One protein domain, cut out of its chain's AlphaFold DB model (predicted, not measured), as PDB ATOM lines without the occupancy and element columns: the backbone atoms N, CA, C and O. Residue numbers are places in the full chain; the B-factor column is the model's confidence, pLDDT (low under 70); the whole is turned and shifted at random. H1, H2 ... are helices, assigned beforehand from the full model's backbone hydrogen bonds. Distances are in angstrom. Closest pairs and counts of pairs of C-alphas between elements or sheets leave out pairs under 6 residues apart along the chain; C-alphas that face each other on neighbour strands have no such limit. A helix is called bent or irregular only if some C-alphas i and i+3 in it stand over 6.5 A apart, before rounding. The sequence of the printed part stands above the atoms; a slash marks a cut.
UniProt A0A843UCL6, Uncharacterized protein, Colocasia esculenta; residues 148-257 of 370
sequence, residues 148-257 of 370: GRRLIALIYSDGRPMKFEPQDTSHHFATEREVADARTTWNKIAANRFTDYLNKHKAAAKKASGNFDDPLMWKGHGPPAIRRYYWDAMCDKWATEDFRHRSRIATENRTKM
ATOM      1  N   GLY A 148     -13.230  47.464   1.300       34.62
ATOM      2  CA  GLY A 148     -12.162  46.828   2.080       34.62
ATOM      3  C   GLY A 148     -12.693  46.041   3.282       34.62
ATOM      4  O   GLY A 148     -12.317  44.886   3.455       34.62
ATOM      5  N   ARG A 149     -13.627  46.611   4.062       37.72
ATOM      6  CA  ARG A 149     -14.291  45.884   5.157       37.72
ATOM      7  C   ARG A 149     -15.148  44.733   4.644       37.72
ATOM      8  O   ARG A 149     -15.050  43.645   5.187       37.72
ATOM      9  N   ARG A 150     -15.886  44.919   3.544       39.91
ATOM     10  CA  ARG A 150     -16.659  43.826   2.925       39.91
ATOM     11  C   ARG A 150     -15.788  42.697   2.375       39.91
ATOM     12  O   ARG A 150     -16.181  41.545   2.488       39.91
ATOM     13  N   LEU A 151     -14.613  42.990   1.809       37.28
ATOM     14  CA  LEU A 151     -13.672  41.945   1.386       37.28
ATOM     15  C   LEU A 151     -13.096  41.194   2.594       37.28
ATOM     16  O   LEU A 151     -12.962  39.980   2.542       37.28
ATOM     17  N   ILE A 152     -12.812  41.913   3.684       39.88
ATOM     18  CA  ILE A 152     -12.424  41.335   4.974       39.88
ATOM     19  C   ILE A 152     -13.561  40.440   5.506       39.88
ATOM     20  O   ILE A 152     -13.328  39.262   5.735       39.88
ATOM     21  N   ALA A 153     -14.804  40.920   5.595       37.97
ATOM     22  CA  ALA A 153     -15.970  40.145   6.036       37.97
ATOM     23  C   ALA A 153     -16.257  38.910   5.155       37.97
ATOM     24  O   ALA A 153     -16.575  37.850   5.682       37.97
ATOM     25  N   LEU A 154     -16.058  38.997   3.835       37.69
ATOM     26  CA  LEU A 154     -16.133  37.857   2.903       37.69
ATOM     27  C   LEU A 154     -14.981  36.845   3.047       37.69
ATOM     28  O   LEU A 154     -15.031  35.782   2.438       37.69
ATOM     29  N   ILE A 155     -13.945  37.164   3.824       44.06
ATOM     30  CA  ILE A 155     -12.902  36.223   4.260       44.06
ATOM     31  C   ILE A 155     -13.260  35.613   5.638       44.06
ATOM     32  O   ILE A 155     -12.717  34.573   6.000       44.06
ATOM     33  N   TYR A 156     -14.201  36.207   6.386       40.66
ATOM     34  CA  TYR A 156     -14.787  35.634   7.610       40.66
ATOM     35  C   TYR A 156     -16.082  34.831   7.357       40.66
ATOM     36  O   TYR A 156     -16.484  34.068   8.232       40.66
ATOM     37  N   SER A 157     -16.733  34.965   6.190       32.97
ATOM     38  CA  SER A 157     -18.058  34.371   5.921       32.97
ATOM     39  C   SER A 157     -18.090  32.843   5.903       32.97
ATOM     40  O   SER A 157     -19.136  32.255   6.157       32.97
ATOM     41  N   ASP A 158     -16.958  32.190   5.644       37.69
ATOM     42  CA  ASP A 158     -16.880  30.732   5.468       37.69
ATOM     43  C   ASP A 158     -16.708  30.000   6.822       37.69
ATOM     44  O   ASP A 158     -16.051  28.959   6.922       37.69
ATOM     45  N   GLY A 159     -17.246  30.584   7.901       34.47
ATOM     46  CA  GLY A 159     -17.238  30.052   9.273       34.47
ATOM     47  C   GLY A 159     -15.859  29.957   9.937       34.47
ATOM     48  O   GLY A 159     -15.743  29.485  11.066       34.47
ATOM     49  N   ARG A 160     -14.792  30.383   9.252       37.16
ATOM     50  CA  ARG A 160     -13.414  30.340   9.749       37.16
ATOM     51  C   ARG A 160     -12.799  31.726   9.607       37.16
ATOM     52  O   ARG A 160     -12.677  32.200   8.480       37.16
ATOM     53  N   PRO A 161     -12.352  32.372  10.695       39.38
ATOM     54  CA  PRO A 161     -11.578  33.590  10.550       39.38
ATOM     55  C   PRO A 161     -10.298  33.307   9.758       39.38
ATOM     56  O   PRO A 161      -9.639  32.287   9.993       39.38
ATOM     57  N   MET A 162      -9.879  34.242   8.895       40.62
ATOM     58  CA  MET A 162      -8.462  34.341   8.540       40.62
ATOM     59  C   MET A 162      -7.720  34.661   9.833       40.62
ATOM     60  O   MET A 162      -7.670  35.807  10.289       40.62
ATOM     61  N   LYS A 163      -7.233  33.607  10.485       40.88
ATOM     62  CA  LYS A 163      -6.545  33.731  11.755       40.88
ATOM     63  C   LYS A 163      -5.269  34.527  11.530       40.88
ATOM     64  O   LYS A 163      -4.467  34.199  10.656       40.88
ATOM     65  N   PHE A 164      -5.048  35.503  12.401       43.41
ATOM     66  CA  PHE A 164      -3.703  35.961  12.703       43.41
ATOM     67  C   PHE A 164      -3.003  34.838  13.487       43.41
ATOM     68  O   PHE A 164      -2.958  34.856  14.712       43.41
ATOM     69  N   GLU A 165      -2.558  33.801  12.777       44.53
ATOM     70  CA  GLU A 165      -1.553  32.865  13.275       44.53
ATOM     71  C   GLU A 165      -0.184  33.469  12.928       44.53
ATOM     72  O   GLU A 165       0.109  33.618  11.736       44.53
ATOM     73  N   PRO A 166       0.644  33.842  13.925       45.00
ATOM     74  CA  PRO A 166       2.035  34.212  13.692       45.00
ATOM     75  C   PRO A 166       2.732  33.161  12.815       45.00
ATOM     76  O   PRO A 166       2.591  31.959  13.046       45.00
ATOM     77  N   GLN A 167       3.446  33.598  11.770       44.09
ATOM     78  CA  GLN A 167       4.143  32.664  10.872       44.09
ATOM     79  C   GLN A 167       5.364  32.006  11.533       44.09
ATOM     80  O   GLN A 167       5.780  30.936  11.097       44.09
ATOM     81  N   ASP A 168       5.889  32.624  12.592       44.38
ATOM     82  CA  ASP A 168       6.817  32.036  13.552       44.38
ATOM     83  C   ASP A 168       6.056  31.865  14.873       44.38
ATOM     84  O   ASP A 168       5.449  32.817  15.371       44.38
ATOM     85  N   THR A 169       6.035  30.647  15.413       41.06
ATOM     86  CA  THR A 169       5.216  30.285  16.577       41.06
ATOM     87  C   THR A 169       5.680  30.916  17.878       41.06
ATOM     88  O   THR A 169       4.945  30.846  18.863       41.06
ATOM     89  N   SER A 170       6.883  31.489  17.929       43.84
ATOM     90  CA  SER A 170       7.483  31.778  19.222       43.84
ATOM     91  C   SER A 170       6.892  33.014  19.926       43.84
ATOM     92  O   SER A 170       6.855  32.996  21.146       43.84
ATOM     93  N   HIS A 171       6.368  34.062  19.266       44.44
ATOM     94  CA  HIS A 171       5.797  35.217  19.995       44.44
ATOM     95  C   HIS A 171       4.327  35.044  20.327       44.44
ATOM     96  O   HIS A 171       3.512  34.642  19.493       44.44
ATOM     97  N   HIS A 172       3.986  35.453  21.541       51.03
ATOM     98  CA  HIS A 172       2.623  35.665  21.989       51.03
ATOM     99  C   HIS A 172       2.546  37.090  22.544       51.03
ATOM    100  O   HIS A 172       3.525  37.613  23.071       51.03
ATOM    101  N   PHE A 173       1.388  37.726  22.401       55.78
ATOM    102  CA  PHE A 173       1.109  38.989  23.078       55.78
ATOM    103  C   PHE A 173       1.011  38.723  24.586       55.78
ATOM    104  O   PHE A 173       0.430  37.710  24.979       55.78
ATOM    105  N   ALA A 174       1.565  39.598  25.428       59.16
ATOM    106  CA  ALA A 174       1.695  39.333  26.865       59.16
ATOM    107  C   ALA A 174       0.348  39.388  27.609       59.16
ATOM    108  O   ALA A 174       0.229  38.894  28.729       59.16
ATOM    109  N   THR A 175      -0.679  39.973  26.985       75.38
ATOM    110  CA  THR A 175      -2.047  40.042  27.507       75.38
ATOM    111  C   THR A 175      -3.080  39.859  26.393       75.38
ATOM    112  O   THR A 175      -2.845  40.222  25.240       75.38
ATOM    113  N   GLU A 176      -4.284  39.387  26.735       77.31
ATOM    114  CA  GLU A 176      -5.430  39.378  25.806       77.31
ATOM    115  C   GLU A 176      -5.757  40.782  25.276       77.31
ATOM    116  O   GLU A 176      -6.170  40.947  24.127       77.31
ATOM    117  N   ARG A 177      -5.509  41.814  26.093       80.31
ATOM    118  CA  ARG A 177      -5.629  43.216  25.692       80.31
ATOM    119  C   ARG A 177      -4.684  43.554  24.544       80.31
ATOM    120  O   ARG A 177      -5.126  44.150  23.570       80.31
ATOM    121  N   GLU A 178      -3.422  43.140  24.606       75.69
ATOM    122  CA  GLU A 178      -2.485  43.312  23.491       75.69
ATOM    123  C   GLU A 178      -2.912  42.515  22.251       75.69
ATOM    124  O   GLU A 178      -2.805  43.042  21.145       75.69
ATOM    125  N   VAL A 179      -3.482  41.308  22.396       74.06
ATOM    126  CA  VAL A 179      -4.098  40.581  21.262       74.06
ATOM    127  C   VAL A 179      -5.220  41.418  20.634       74.06
ATOM    128  O   VAL A 179      -5.312  41.515  19.407       74.06
ATOM    129  N   ALA A 180      -6.075  42.035  21.455       78.69
ATOM    130  CA  ALA A 180      -7.192  42.861  21.010       78.69
ATOM    131  C   ALA A 180      -6.733  44.182  20.367       78.69
ATOM    132  O   ALA A 180      -7.235  44.544  19.300       78.69
ATOM    133  N   ASP A 181      -5.749  44.870  20.948       80.12
ATOM    134  CA  ASP A 181      -5.165  46.112  20.432       80.12
ATOM    135  C   ASP A 181      -4.367  45.862  19.136       80.12
ATOM    136  O   ASP A 181      -4.497  46.618  18.163       80.12
ATOM    137  N   ALA A 182      -3.629  44.750  19.050       75.94
ATOM    138  CA  ALA A 182      -2.938  44.317  17.837       75.94
ATOM    139  C   ALA A 182      -3.921  43.901  16.734       75.94
ATOM    140  O   ALA A 182      -3.782  44.360  15.600       75.94
ATOM    141  N   ARG A 183      -4.965  43.116  17.045       79.31
ATOM    142  CA  ARG A 183      -6.037  42.764  16.092       79.31
ATOM    143  C   ARG A 183      -6.794  44.002  15.615       79.31
ATOM    144  O   ARG A 183      -7.082  44.132  14.427       79.31
ATOM    145  N   THR A 184      -7.071  44.943  16.513       83.94
ATOM    146  CA  THR A 184      -7.698  46.231  16.195       83.94
ATOM    147  C   THR A 184      -6.816  47.061  15.265       83.94
ATOM    148  O   THR A 184      -7.305  47.633  14.289       83.94
ATOM    149  N   THR A 185      -5.509  47.105  15.522       81.50
ATOM    150  CA  THR A 185      -4.529  47.822  14.694       81.50
ATOM    151  C   THR A 185      -4.349  47.157  13.329       81.50
ATOM    152  O   THR A 185      -4.405  47.842  12.307       81.50
ATOM    153  N   TRP A 186      -4.250  45.826  13.287       81.75
ATOM    154  CA  TRP A 186      -4.251  45.033  12.059       81.75
ATOM    155  C   TRP A 186      -5.497  45.315  11.221       81.75
ATOM    156  O   TRP A 186      -5.366  45.710  10.068       81.75
ATOM    157  N   ASN A 187      -6.699  45.226  11.799       80.81
ATOM    158  CA  ASN A 187      -7.951  45.489  11.087       80.81
ATOM    159  C   ASN A 187      -8.020  46.932  10.551       80.81
ATOM    160  O   ASN A 187      -8.427  47.143   9.406       80.81
ATOM    161  N   LYS A 188      -7.558  47.926  11.327       79.00
ATOM    162  CA  LYS A 188      -7.445  49.332  10.888       79.00
ATOM    163  C   LYS A 188      -6.478  49.501   9.706       79.00
ATOM    164  O   LYS A 188      -6.772  50.276   8.795       79.00
ATOM    165  N   ILE A 189      -5.348  48.790   9.681       78.38
ATOM    166  CA  ILE A 189      -4.363  48.857   8.587       78.38
ATOM    167  C   ILE A 189      -4.848  48.065   7.363       78.38
ATOM    168  O   ILE A 189      -4.872  48.601   6.252       78.38
ATOM    169  N   ALA A 190      -5.291  46.823   7.554       78.81
ATOM    170  CA  ALA A 190      -5.755  45.918   6.509       78.81
ATOM    171  C   ALA A 190      -6.944  46.499   5.731       78.81
ATOM    172  O   ALA A 190      -6.914  46.503   4.501       78.81
ATOM    173  N   ALA A 191      -7.927  47.103   6.413       75.06
ATOM    174  CA  ALA A 191      -9.073  47.748   5.764       75.06
ATOM    175  C   ALA A 191      -8.686  48.888   4.796       75.06
ATOM    176  O   ALA A 191      -9.484  49.238   3.926       75.06
ATOM    177  N   ASN A 192      -7.475  49.443   4.928       75.00
ATOM    178  CA  ASN A 192      -6.924  50.471   4.044       75.00
ATOM    179  C   ASN A 192      -5.887  49.934   3.039       75.00
ATOM    180  O   ASN A 192      -5.796  50.468   1.939       75.00
ATOM    181  N   ARG A 193      -5.082  48.921   3.401       82.50
ATOM    182  CA  ARG A 193      -3.889  48.495   2.633       82.50
ATOM    183  C   ARG A 193      -3.927  47.079   2.067       82.50
ATOM    184  O   ARG A 193      -3.135  46.772   1.178       82.50
ATOM    185  N   PHE A 194      -4.832  46.219   2.527       84.88
ATOM    186  CA  PHE A 194      -4.877  44.828   2.069       84.88
ATOM    187  C   PHE A 194      -5.281  44.720   0.590       84.88
ATOM    188  O   PHE A 194      -4.746  43.885  -0.132       84.88
ATOM    189  N   THR A 195      -6.129  45.629   0.096       84.25
ATOM    190  CA  THR A 195      -6.471  45.736  -1.333       84.25
ATOM    191  C   THR A 195      -5.244  46.042  -2.201       84.25
ATOM    192  O   THR A 195      -5.031  45.369  -3.208       84.25
ATOM    193  N   ASP A 196      -4.412  47.011  -1.801       85.38
ATOM    194  CA  ASP A 196      -3.173  47.380  -2.510       85.38
ATOM    195  C   ASP A 196      -2.205  46.184  -2.558       85.38
ATOM    196  O   ASP A 196      -1.660  45.837  -3.610       85.38
ATOM    197  N   TYR A 197      -2.048  45.511  -1.413       89.00
ATOM    198  CA  TYR A 197      -1.221  44.319  -1.247       89.00
ATOM    199  C   TYR A 197      -1.683  43.157  -2.144       89.00
ATOM    200  O   TYR A 197      -0.889  42.613  -2.914       89.00
ATOM    201  N   LEU A 198      -2.975  42.813  -2.104       91.62
ATOM    202  CA  LEU A 198      -3.549  41.765  -2.948       91.62
ATOM    203  C   LEU A 198      -3.409  42.097  -4.438       91.62
ATOM    204  O   LEU A 198      -3.052  41.217  -5.213       91.62
ATOM    205  N   ASN A 199      -3.631  43.347  -4.852       91.44
ATOM    206  CA  ASN A 199      -3.488  43.748  -6.254       91.44
ATOM    207  C   ASN A 199      -2.037  43.623  -6.750       91.44
ATOM    208  O   ASN A 199      -1.810  43.093  -7.840       91.44
ATOM    209  N   LYS A 200      -1.049  44.017  -5.932       93.88
ATOM    210  CA  LYS A 200       0.378  43.793  -6.222       93.88
ATOM    211  C   LYS A 200       0.684  42.304  -6.414       93.88
ATOM    212  O   LYS A 200       1.378  41.935  -7.360       93.88
ATOM    213  N   HIS A 201       0.158  41.445  -5.541       94.50
ATOM    214  CA  HIS A 201       0.424  40.009  -5.612       94.50
ATOM    215  C   HIS A 201      -0.371  39.282  -6.703       94.50
ATOM    216  O   HIS A 201       0.172  38.357  -7.293       94.50
ATOM    217  N   LYS A 202      -1.562  39.757  -7.093       94.44
ATOM    218  CA  LYS A 202      -2.257  39.309  -8.314       94.44
ATOM    219  C   LYS A 202      -1.432  39.581  -9.571       94.44
ATOM    220  O   LYS A 202      -1.278  38.691 -10.396       94.44
ATOM    221  N   ALA A 203      -0.849  40.776  -9.697       95.00
ATOM    222  CA  ALA A 203       0.014  41.109 -10.833       95.00
ATOM    223  C   ALA A 203       1.287  40.237 -10.876       95.00
ATOM    224  O   ALA A 203       1.695  39.788 -11.947       95.00
ATOM    225  N   ALA A 204       1.887  39.951  -9.714       95.06
ATOM    226  CA  ALA A 204       3.021  39.033  -9.611       95.06
ATOM    227  C   ALA A 204       2.636  37.583  -9.969       95.06
ATOM    228  O   ALA A 204       3.348  36.942 -10.739       95.06
ATOM    229  N   ALA A 205       1.498  37.096  -9.464       95.62
ATOM    230  CA  ALA A 205       0.996  35.753  -9.732       95.62
ATOM    231  C   ALA A 205       0.634  35.562 -11.212       95.62
ATOM    232  O   ALA A 205       1.097  34.600 -11.813       95.62
ATOM    233  N   LYS A 206      -0.063  36.530 -11.829       96.06
ATOM    234  CA  LYS A 206      -0.331  36.560 -13.277       96.06
ATOM    235  C   LYS A 206       0.957  36.453 -14.093       96.06
ATOM    236  O   LYS A 206       1.022  35.659 -15.025       96.06
ATOM    237  N   LYS A 207       2.007  37.207 -13.736       95.88
ATOM    238  CA  LYS A 207       3.309  37.117 -14.419       95.88
ATOM    239  C   LYS A 207       3.978  35.749 -14.226       95.88
ATOM    240  O   LYS A 207       4.580  35.244 -15.168       95.88
ATOM    241  N   ALA A 208       3.885  35.161 -13.032       93.81
ATOM    242  CA  ALA A 208       4.429  33.831 -12.751       93.81
ATOM    243  C   ALA A 208       3.681  32.724 -13.521       93.81
ATOM    244  O   ALA A 208       4.315  31.816 -14.050       93.81
ATOM    245  N   SER A 209       2.361  32.852 -13.675       93.50
ATOM    246  CA  SER A 209       1.502  31.961 -14.460       93.50
ATOM    247  C   SER A 209       1.468  32.323 -15.957       93.50
ATOM    248  O   SER A 209       0.399  32.367 -16.567       93.50
ATOM    249  N   GLY A 210       2.608  32.676 -16.559       93.06
ATOM    250  CA  GLY A 210       2.713  32.915 -18.009       93.06
ATOM    251  C   GLY A 210       1.858  34.065 -18.575       93.06
ATOM    252  O   GLY A 210       1.612  34.102 -19.776       93.06
ATOM    253  N   ASN A 211       1.421  35.012 -17.740       93.25
ATOM    254  CA  ASN A 211       0.491  36.113 -18.043       93.25
ATOM    255  C   ASN A 211      -0.988  35.732 -18.274       93.25
ATOM    256  O   ASN A 211      -1.766  36.610 -18.660       93.25
ATOM    257  N   PHE A 212      -1.419  34.496 -17.985       90.81
ATOM    258  CA  PHE A 212      -2.839  34.116 -18.067       90.81
ATOM    259  C   PHE A 212      -3.732  34.990 -17.169       90.81
ATOM    260  O   PHE A 212      -3.434  35.202 -15.994       90.81
ATOM    261  N   ASP A 213      -4.854  35.479 -17.709       89.56
ATOM    262  CA  ASP A 213      -5.786  36.375 -16.998       89.56
ATOM    263  C   ASP A 213      -6.939  35.650 -16.282       89.56
ATOM    264  O   ASP A 213      -7.983  36.241 -16.011       89.56
ATOM    265  N   ASP A 214      -6.756  34.365 -15.974       93.88
ATOM    266  CA  ASP A 214      -7.676  33.601 -15.133       93.88
ATOM    267  C   ASP A 214      -7.089  33.435 -13.720       93.88
ATOM    268  O   ASP A 214      -6.027  32.819 -13.583       93.88
ATOM    269  N   PRO A 215      -7.776  33.910 -12.662       94.75
ATOM    270  CA  PRO A 215      -7.405  33.643 -11.277       94.75
ATOM    271  C   PRO A 215      -7.127  32.173 -10.941       94.75
ATOM    272  O   PRO A 215      -6.292  31.920 -10.077       94.75
ATOM    273  N   LEU A 216      -7.746  31.198 -11.619       96.44
ATOM    274  CA  LEU A 216      -7.441  29.776 -11.391       96.44
ATOM    275  C   LEU A 216      -5.981  29.420 -11.715       96.44
ATOM    276  O   LEU A 216      -5.387  28.596 -11.020       96.44
ATOM    277  N   MET A 217      -5.379  30.088 -12.703       96.81
ATOM    278  CA  MET A 217      -3.972  29.905 -13.077       96.81
ATOM    279  C   MET A 217      -3.009  30.574 -12.085       96.81
ATOM    280  O   MET A 217      -1.815  30.303 -12.115       96.81
ATOM    281  N   TRP A 218      -3.504  31.433 -11.183       96.31
ATOM    282  CA  TRP A 218      -2.694  32.136 -10.179       96.31
ATOM    283  C   TRP A 218      -2.498  31.324  -8.886       96.31
ATOM    284  O   TRP A 218      -1.776  31.771  -7.989       96.31
ATOM    285  N   LYS A 219      -3.126  30.144  -8.764       95.75
ATOM    286  CA  LYS A 219      -2.945  29.225  -7.626       95.75
ATOM    287  C   LYS A 219      -1.484  28.794  -7.482       95.75
ATOM    288  O   LYS A 219      -0.742  28.723  -8.455       95.75
ATOM    289  N   GLY A 220      -1.037  28.549  -6.253       93.00
ATOM    290  CA  GLY A 220       0.364  28.254  -5.931       93.00
ATOM    291  C   GLY A 220       1.330  29.445  -6.054       93.00
ATOM    292  O   GLY A 220       2.320  29.484  -5.329       93.00
ATOM    293  N   HIS A 221       1.028  30.459  -6.872       94.38
ATOM    294  CA  HIS A 221       1.846  31.667  -7.066       94.38
ATOM    295  C   HIS A 221       1.553  32.796  -6.049       94.38
ATOM    296  O   HIS A 221       1.766  33.978  -6.331       94.38
ATOM    297  N   GLY A 222       1.039  32.442  -4.868       91.06
ATOM    298  CA  GLY A 222       0.673  33.387  -3.811       91.06
ATOM    299  C   GLY A 222       1.866  34.009  -3.067       91.06
ATOM    300  O   GLY A 222       2.993  33.518  -3.153       91.06
ATOM    301  N   PRO A 223       1.644  35.098  -2.308       90.81
ATOM    302  CA  PRO A 223       2.689  35.705  -1.490       90.81
ATOM    303  C   PRO A 223       3.080  34.816  -0.297       90.81
ATOM    304  O   PRO A 223       2.185  34.278   0.353       90.81
ATOM    305  N   PRO A 224       4.366  34.767   0.114       84.75
ATOM    306  CA  PRO A 224       4.812  33.977   1.271       84.75
ATOM    307  C   PRO A 224       4.091  34.278   2.598       84.75
ATOM    308  O   PRO A 224       3.994  33.406   3.459       84.75
ATOM    309  N   ALA A 225       3.558  35.494   2.766       83.31
ATOM    310  CA  ALA A 225       2.819  35.897   3.967       83.31
ATOM    311  C   ALA A 225       1.365  35.378   4.022       83.31
ATOM    312  O   ALA A 225       0.711  35.497   5.054       83.31
ATOM    313  N   ILE A 226       0.839  34.801   2.933       86.56
ATOM    314  CA  ILE A 226      -0.484  34.162   2.902       86.56
ATOM    315  C   ILE A 226      -0.276  32.676   2.624       86.56
ATOM    316  O   ILE A 226       0.212  32.296   1.562       86.56
ATOM    317  N   ARG A 227      -0.667  31.809   3.568       86.81
ATOM    318  CA  ARG A 227      -0.570  30.353   3.374       86.81
ATOM    319  C   ARG A 227      -1.318  29.940   2.105       86.81
ATOM    320  O   ARG A 227      -2.456  30.366   1.904       86.81
ATOM    321  N   ARG A 228      -0.704  29.057   1.306       91.38
ATOM    322  CA  ARG A 228      -1.205  28.612  -0.008       91.38
ATOM    323  C   ARG A 228      -2.707  28.311  -0.021       91.38
ATOM    324  O   ARG A 228      -3.390  28.792  -0.910       91.38
ATOM    325  N   TYR A 229      -3.228  27.595   0.977       91.88
ATOM    326  CA  TYR A 229      -4.660  27.289   1.098       91.88
ATOM    327  C   TYR A 229      -5.567  28.533   1.008       91.88
ATOM    328  O   TYR A 229      -6.518  28.545   0.233       91.88
ATOM    329  N   TYR A 230      -5.246  29.608   1.740       93.12
ATOM    330  CA  TYR A 230      -6.022  30.852   1.699       93.12
ATOM    331  C   TYR A 230      -5.857  31.601   0.370       93.12
ATOM    332  O   TYR A 230      -6.801  32.234  -0.095       93.12
ATOM    333  N   TRP A 231      -4.678  31.538  -0.257       94.38
ATOM    334  CA  TRP A 231      -4.465  32.139  -1.576       94.38
ATOM    335  C   TRP A 231      -5.228  31.395  -2.677       94.38
ATOM    336  O   TRP A 231      -5.920  32.025  -3.477       94.38
ATOM    337  N   ASP A 232      -5.153  30.065  -2.688       94.75
ATOM    338  CA  ASP A 232      -5.801  29.222  -3.691       94.75
ATOM    339  C   ASP A 232      -7.338  29.332  -3.577       94.75
ATOM    340  O   ASP A 232      -8.009  29.474  -4.599       94.75
ATOM    341  N   ALA A 233      -7.886  29.415  -2.355       94.56
ATOM    342  CA  ALA A 233      -9.309  29.681  -2.110       94.56
ATOM    343  C   ALA A 233      -9.752  31.104  -2.521       94.56
ATOM    344  O   ALA A 233     -10.845  31.292  -3.059       94.56
ATOM    345  N   MET A 234      -8.904  32.125  -2.330       94.81
ATOM    346  CA  MET A 234      -9.175  33.461  -2.880       94.81
ATOM    347  C   MET A 234      -9.170  33.455  -4.415       94.81
ATOM    348  O   MET A 234     -10.000  34.131  -5.022       94.81
ATOM    349  N   CYS A 235      -8.288  32.673  -5.044       96.00
ATOM    350  CA  CYS A 235      -8.272  32.483  -6.494       96.00
ATOM    351  C   CYS A 235      -9.569  31.836  -7.001       96.00
ATOM    352  O   CYS A 235     -10.151  32.352  -7.953       96.00
ATOM    353  N   ASP A 236     -10.079  30.801  -6.323       96.06
ATOM    354  CA  ASP A 236     -11.409  30.236  -6.606       96.06
ATOM    355  C   ASP A 236     -12.511  31.299  -6.489       96.06
ATOM    356  O   ASP A 236     -13.306  31.484  -7.414       96.06
ATOM    357  N   LYS A 237     -12.522  32.084  -5.402       94.88
ATOM    358  CA  LYS A 237     -13.516  33.154  -5.213       94.88
ATOM    359  C   LYS A 237     -13.453  34.209  -6.323       94.88
ATOM    360  O   LYS A 237     -14.502  34.663  -6.777       94.88
ATOM    361  N   TRP A 238     -12.257  34.585  -6.783       94.69
ATOM    362  CA  TRP A 238     -12.069  35.544  -7.881       94.69
ATOM    363  C   TRP A 238     -12.406  34.974  -9.266       94.69
ATOM    364  O   TRP A 238     -12.710  35.753 -10.170       94.69
ATOM    365  N   ALA A 239     -12.371  33.651  -9.435       95.06
ATOM    366  CA  ALA A 239     -12.785  32.973 -10.661       95.06
ATOM    367  C   ALA A 239     -14.315  32.853 -10.803       95.06
ATOM    368  O   ALA A 239     -14.803  32.703 -11.922       95.06
ATOM    369  N   THR A 240     -15.079  32.954  -9.705       95.69
ATOM    370  CA  THR A 240     -16.553  32.920  -9.763       95.69
ATOM    371  C   THR A 240     -17.124  34.029 -10.652       95.69
ATOM    372  O   THR A 240     -16.688  35.182 -10.585       95.69
ATOM    373  N   GLU A 241     -18.150  33.706 -11.446       95.25
ATOM    374  CA  GLU A 241     -18.774  34.687 -12.344       95.25
ATOM    375  C   GLU A 241     -19.405  35.853 -11.568       95.25
ATOM    376  O   GLU A 241     -19.247  37.002 -11.951       95.25
ATOM    377  N   ASP A 242     -19.994  35.597 -10.399       94.06
ATOM    378  CA  ASP A 242     -20.476  36.635  -9.475       94.06
ATOM    379  C   ASP A 242     -19.366  37.638  -9.065       94.06
ATOM    380  O   ASP A 242     -19.587  38.853  -8.987       94.06
ATOM    381  N   PHE A 243     -18.125  37.181  -8.858       92.25
ATOM    382  CA  PHE A 243     -16.994  38.088  -8.637       92.25
ATOM    383  C   PHE A 243     -16.556  38.803  -9.923       92.25
ATOM    384  O   PHE A 243     -16.361  40.024  -9.895       92.25
ATOM    385  N   ARG A 244     -16.426  38.083 -11.046       91.88
ATOM    386  CA  ARG A 244     -16.024  38.642 -12.353       91.88
ATOM    387  C   ARG A 244     -17.004  39.724 -12.827       91.88
ATOM    388  O   ARG A 244     -16.581  40.840 -13.126       91.88
ATOM    389  N   HIS A 245     -18.305  39.454 -12.763       93.12
ATOM    390  CA  HIS A 245     -19.403  40.367 -13.077       93.12
ATOM    391  C   HIS A 245     -19.357  41.654 -12.238       93.12
ATOM    392  O   HIS A 245     -19.357  42.761 -12.786       93.12
ATOM    393  N   ARG A 246     -19.240  41.541 -10.903       92.75
ATOM    394  CA  ARG A 246     -19.100  42.718 -10.023       92.75
ATOM    395  C   ARG A 246     -17.808  43.492 -10.286       92.75
ATOM    396  O   ARG A 246     -17.827  44.720 -10.240       92.75
ATOM    397  N   SER A 247     -16.704  42.806 -10.589       89.06
ATOM    398  CA  SER A 247     -15.427  43.431 -10.961       89.06
ATOM    399  C   SER A 247     -15.539  44.220 -12.273       89.06
ATOM    400  O   SER A 247     -15.055  45.354 -12.354       89.06
ATOM    401  N   ARG A 248     -16.249  43.674 -13.273       91.56
ATOM    402  CA  ARG A 248     -16.562  44.357 -14.537       91.56
ATOM    403  C   ARG A 248     -17.388  45.616 -14.284       91.56
ATOM    404  O   ARG A 248     -16.926  46.699 -14.627       91.56
ATOM    405  N   ILE A 249     -18.524  45.515 -13.587       89.19
ATOM    406  CA  ILE A 249     -19.381  46.670 -13.256       89.19
ATOM    407  C   ILE A 249     -18.613  47.733 -12.452       89.19
ATOM    408  O   ILE A 249     -18.695  48.922 -12.751       89.19
ATOM    409  N   ALA A 250     -17.814  47.332 -11.459       84.06
ATOM    410  CA  ALA A 250     -16.983  48.258 -10.686       84.06
ATOM    411  C   ALA A 250     -15.880  48.929 -11.526       84.06
ATOM    412  O   ALA A 250     -15.373  49.984 -11.147       84.06
ATOM    413  N   THR A 251     -15.489  48.338 -12.654       85.44
ATOM    414  CA  THR A 251     -14.516  48.907 -13.596       85.44
ATOM    415  C   THR A 251     -15.206  49.816 -14.606       85.44
ATOM    416  O   THR A 251     -14.821  50.975 -14.709       85.44
ATOM    417  N   GLU A 252     -16.300  49.372 -15.228       87.19
ATOM    418  CA  GLU A 252     -17.162  50.216 -16.063       87.19
ATOM    419  C   GLU A 252     -17.589  51.497 -15.340       87.19
ATOM    420  O   GLU A 252     -17.489  52.575 -15.908       87.19
ATOM    421  N   ASN A 253     -18.016  51.410 -14.077       82.81
ATOM    422  CA  ASN A 253     -18.448  52.576 -13.300       82.81
ATOM    423  C   ASN A 253     -17.307  53.565 -12.996       82.81
ATOM    424  O   ASN A 253     -17.579  54.741 -12.769       82.81
ATOM    425  N   ARG A 254     -16.044  53.113 -13.009       74.94
ATOM    426  CA  ARG A 254     -14.865  53.994 -12.939       74.94
ATOM    427  C   ARG A 254     -14.570  54.618 -14.307       74.94
ATOM    428  O   ARG A 254     -14.361  55.822 -14.383       74.94
ATOM    429  N   THR A 255     -14.644  53.836 -15.384       76.25
ATOM    430  CA  THR A 255     -14.444  54.312 -16.766       76.25
ATOM    431  C   THR A 255     -15.550  55.264 -17.244       76.25
ATOM    432  O   THR A 255     -15.275  56.157 -18.035       76.25
ATOM    433  N   LYS A 256     -16.787  55.116 -16.751       75.69
ATOM    434  CA  LYS A 256     -17.955  55.959 -17.082       75.69
ATOM    435  C   LYS A 256     -17.937  57.340 -16.411       75.69
ATOM    436  O   LYS A 256     -18.676  58.219 -16.837       75.69
ATOM    437  N   MET A 257     -17.119  57.550 -15.376       66.38
ATOM    438  CA  MET A 257     -16.936  58.859 -14.728       66.38
ATOM    439  C   MET A 257     -15.456  59.107 -14.382       66.38
ATOM    440  O   MET A 257     -15.119  59.247 -13.202       66.38
TER     441      MET A 257
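Overview. This is residues 148 to 257 of the 370 residues of an uncharacterized protein of Colocasia esculenta (UniProt A0A843UCL6). A loosely joined frame of helices is built along one long, bent helix, H2, with H3 between its second arm, H2b, and H4. H1 packs at the bend end of the first arm, H2a, a long loop swings from H1 out to the far end of H2a, and H5, with residues 241 to 246 and 248 to 257 standing free, sticks out after H4. The printed part has 110 residues with five named helices, H1 to H5 in chain order, and no named strand: all helix. It is only just loose, close to compact, with a radius of gyration of the C-alphas of 16.0 A and spans of 48 by 32 by 24 A.

Along the chain. Find C-alpha 148 at (-12.162, 46.828, 2.080), where H1, residues 148 to 156, begins. H2, residues 176 to 208, was assigned as one helix by its hydrogen bonds but is bent: C-alphas 192 and 195 are 7.2 A apart. Its arms are H2a, residues 176 to 192, 24.5 A long, and H2b, residues 195 to 208, 19.8 A. H3 is residues 215 to 218, H4 residues 228 to 239, 16.3 A, and H5 residues 241 to 255, 20.6 A, ending at (-14.444, 54.312, -16.766).

Arrangement. H1 touches H2a at residues 190 to 192 alone, closest at the C-alphas of Gly 148 and Ala 191, 4.9 A. H2b touches H3 with residues 202 to 208 alone, closest at the C-alphas of Ala 205 and Trp 218, 5.2 A. H3 touches H4, closest at the C-alphas of Pro 215 and Cys 235, 5.0 A. H4 and H5 are close but not clearly touching. Every O i to N i+4 pair is within hydrogen-bond range in H1, H2b and H4, 12 of 13 in H2a and 10 of 11 in H5; H3 is too short for one.

Size, cuts and confidence. The farthest C-alphas, those of Ala 174 and Lys 256, are 50.9 A apart. The printed part has no cut, and the link from H1 to H2 is long, 19 residues. Confidence is under 70 at residues 148 to 174 and residue 257.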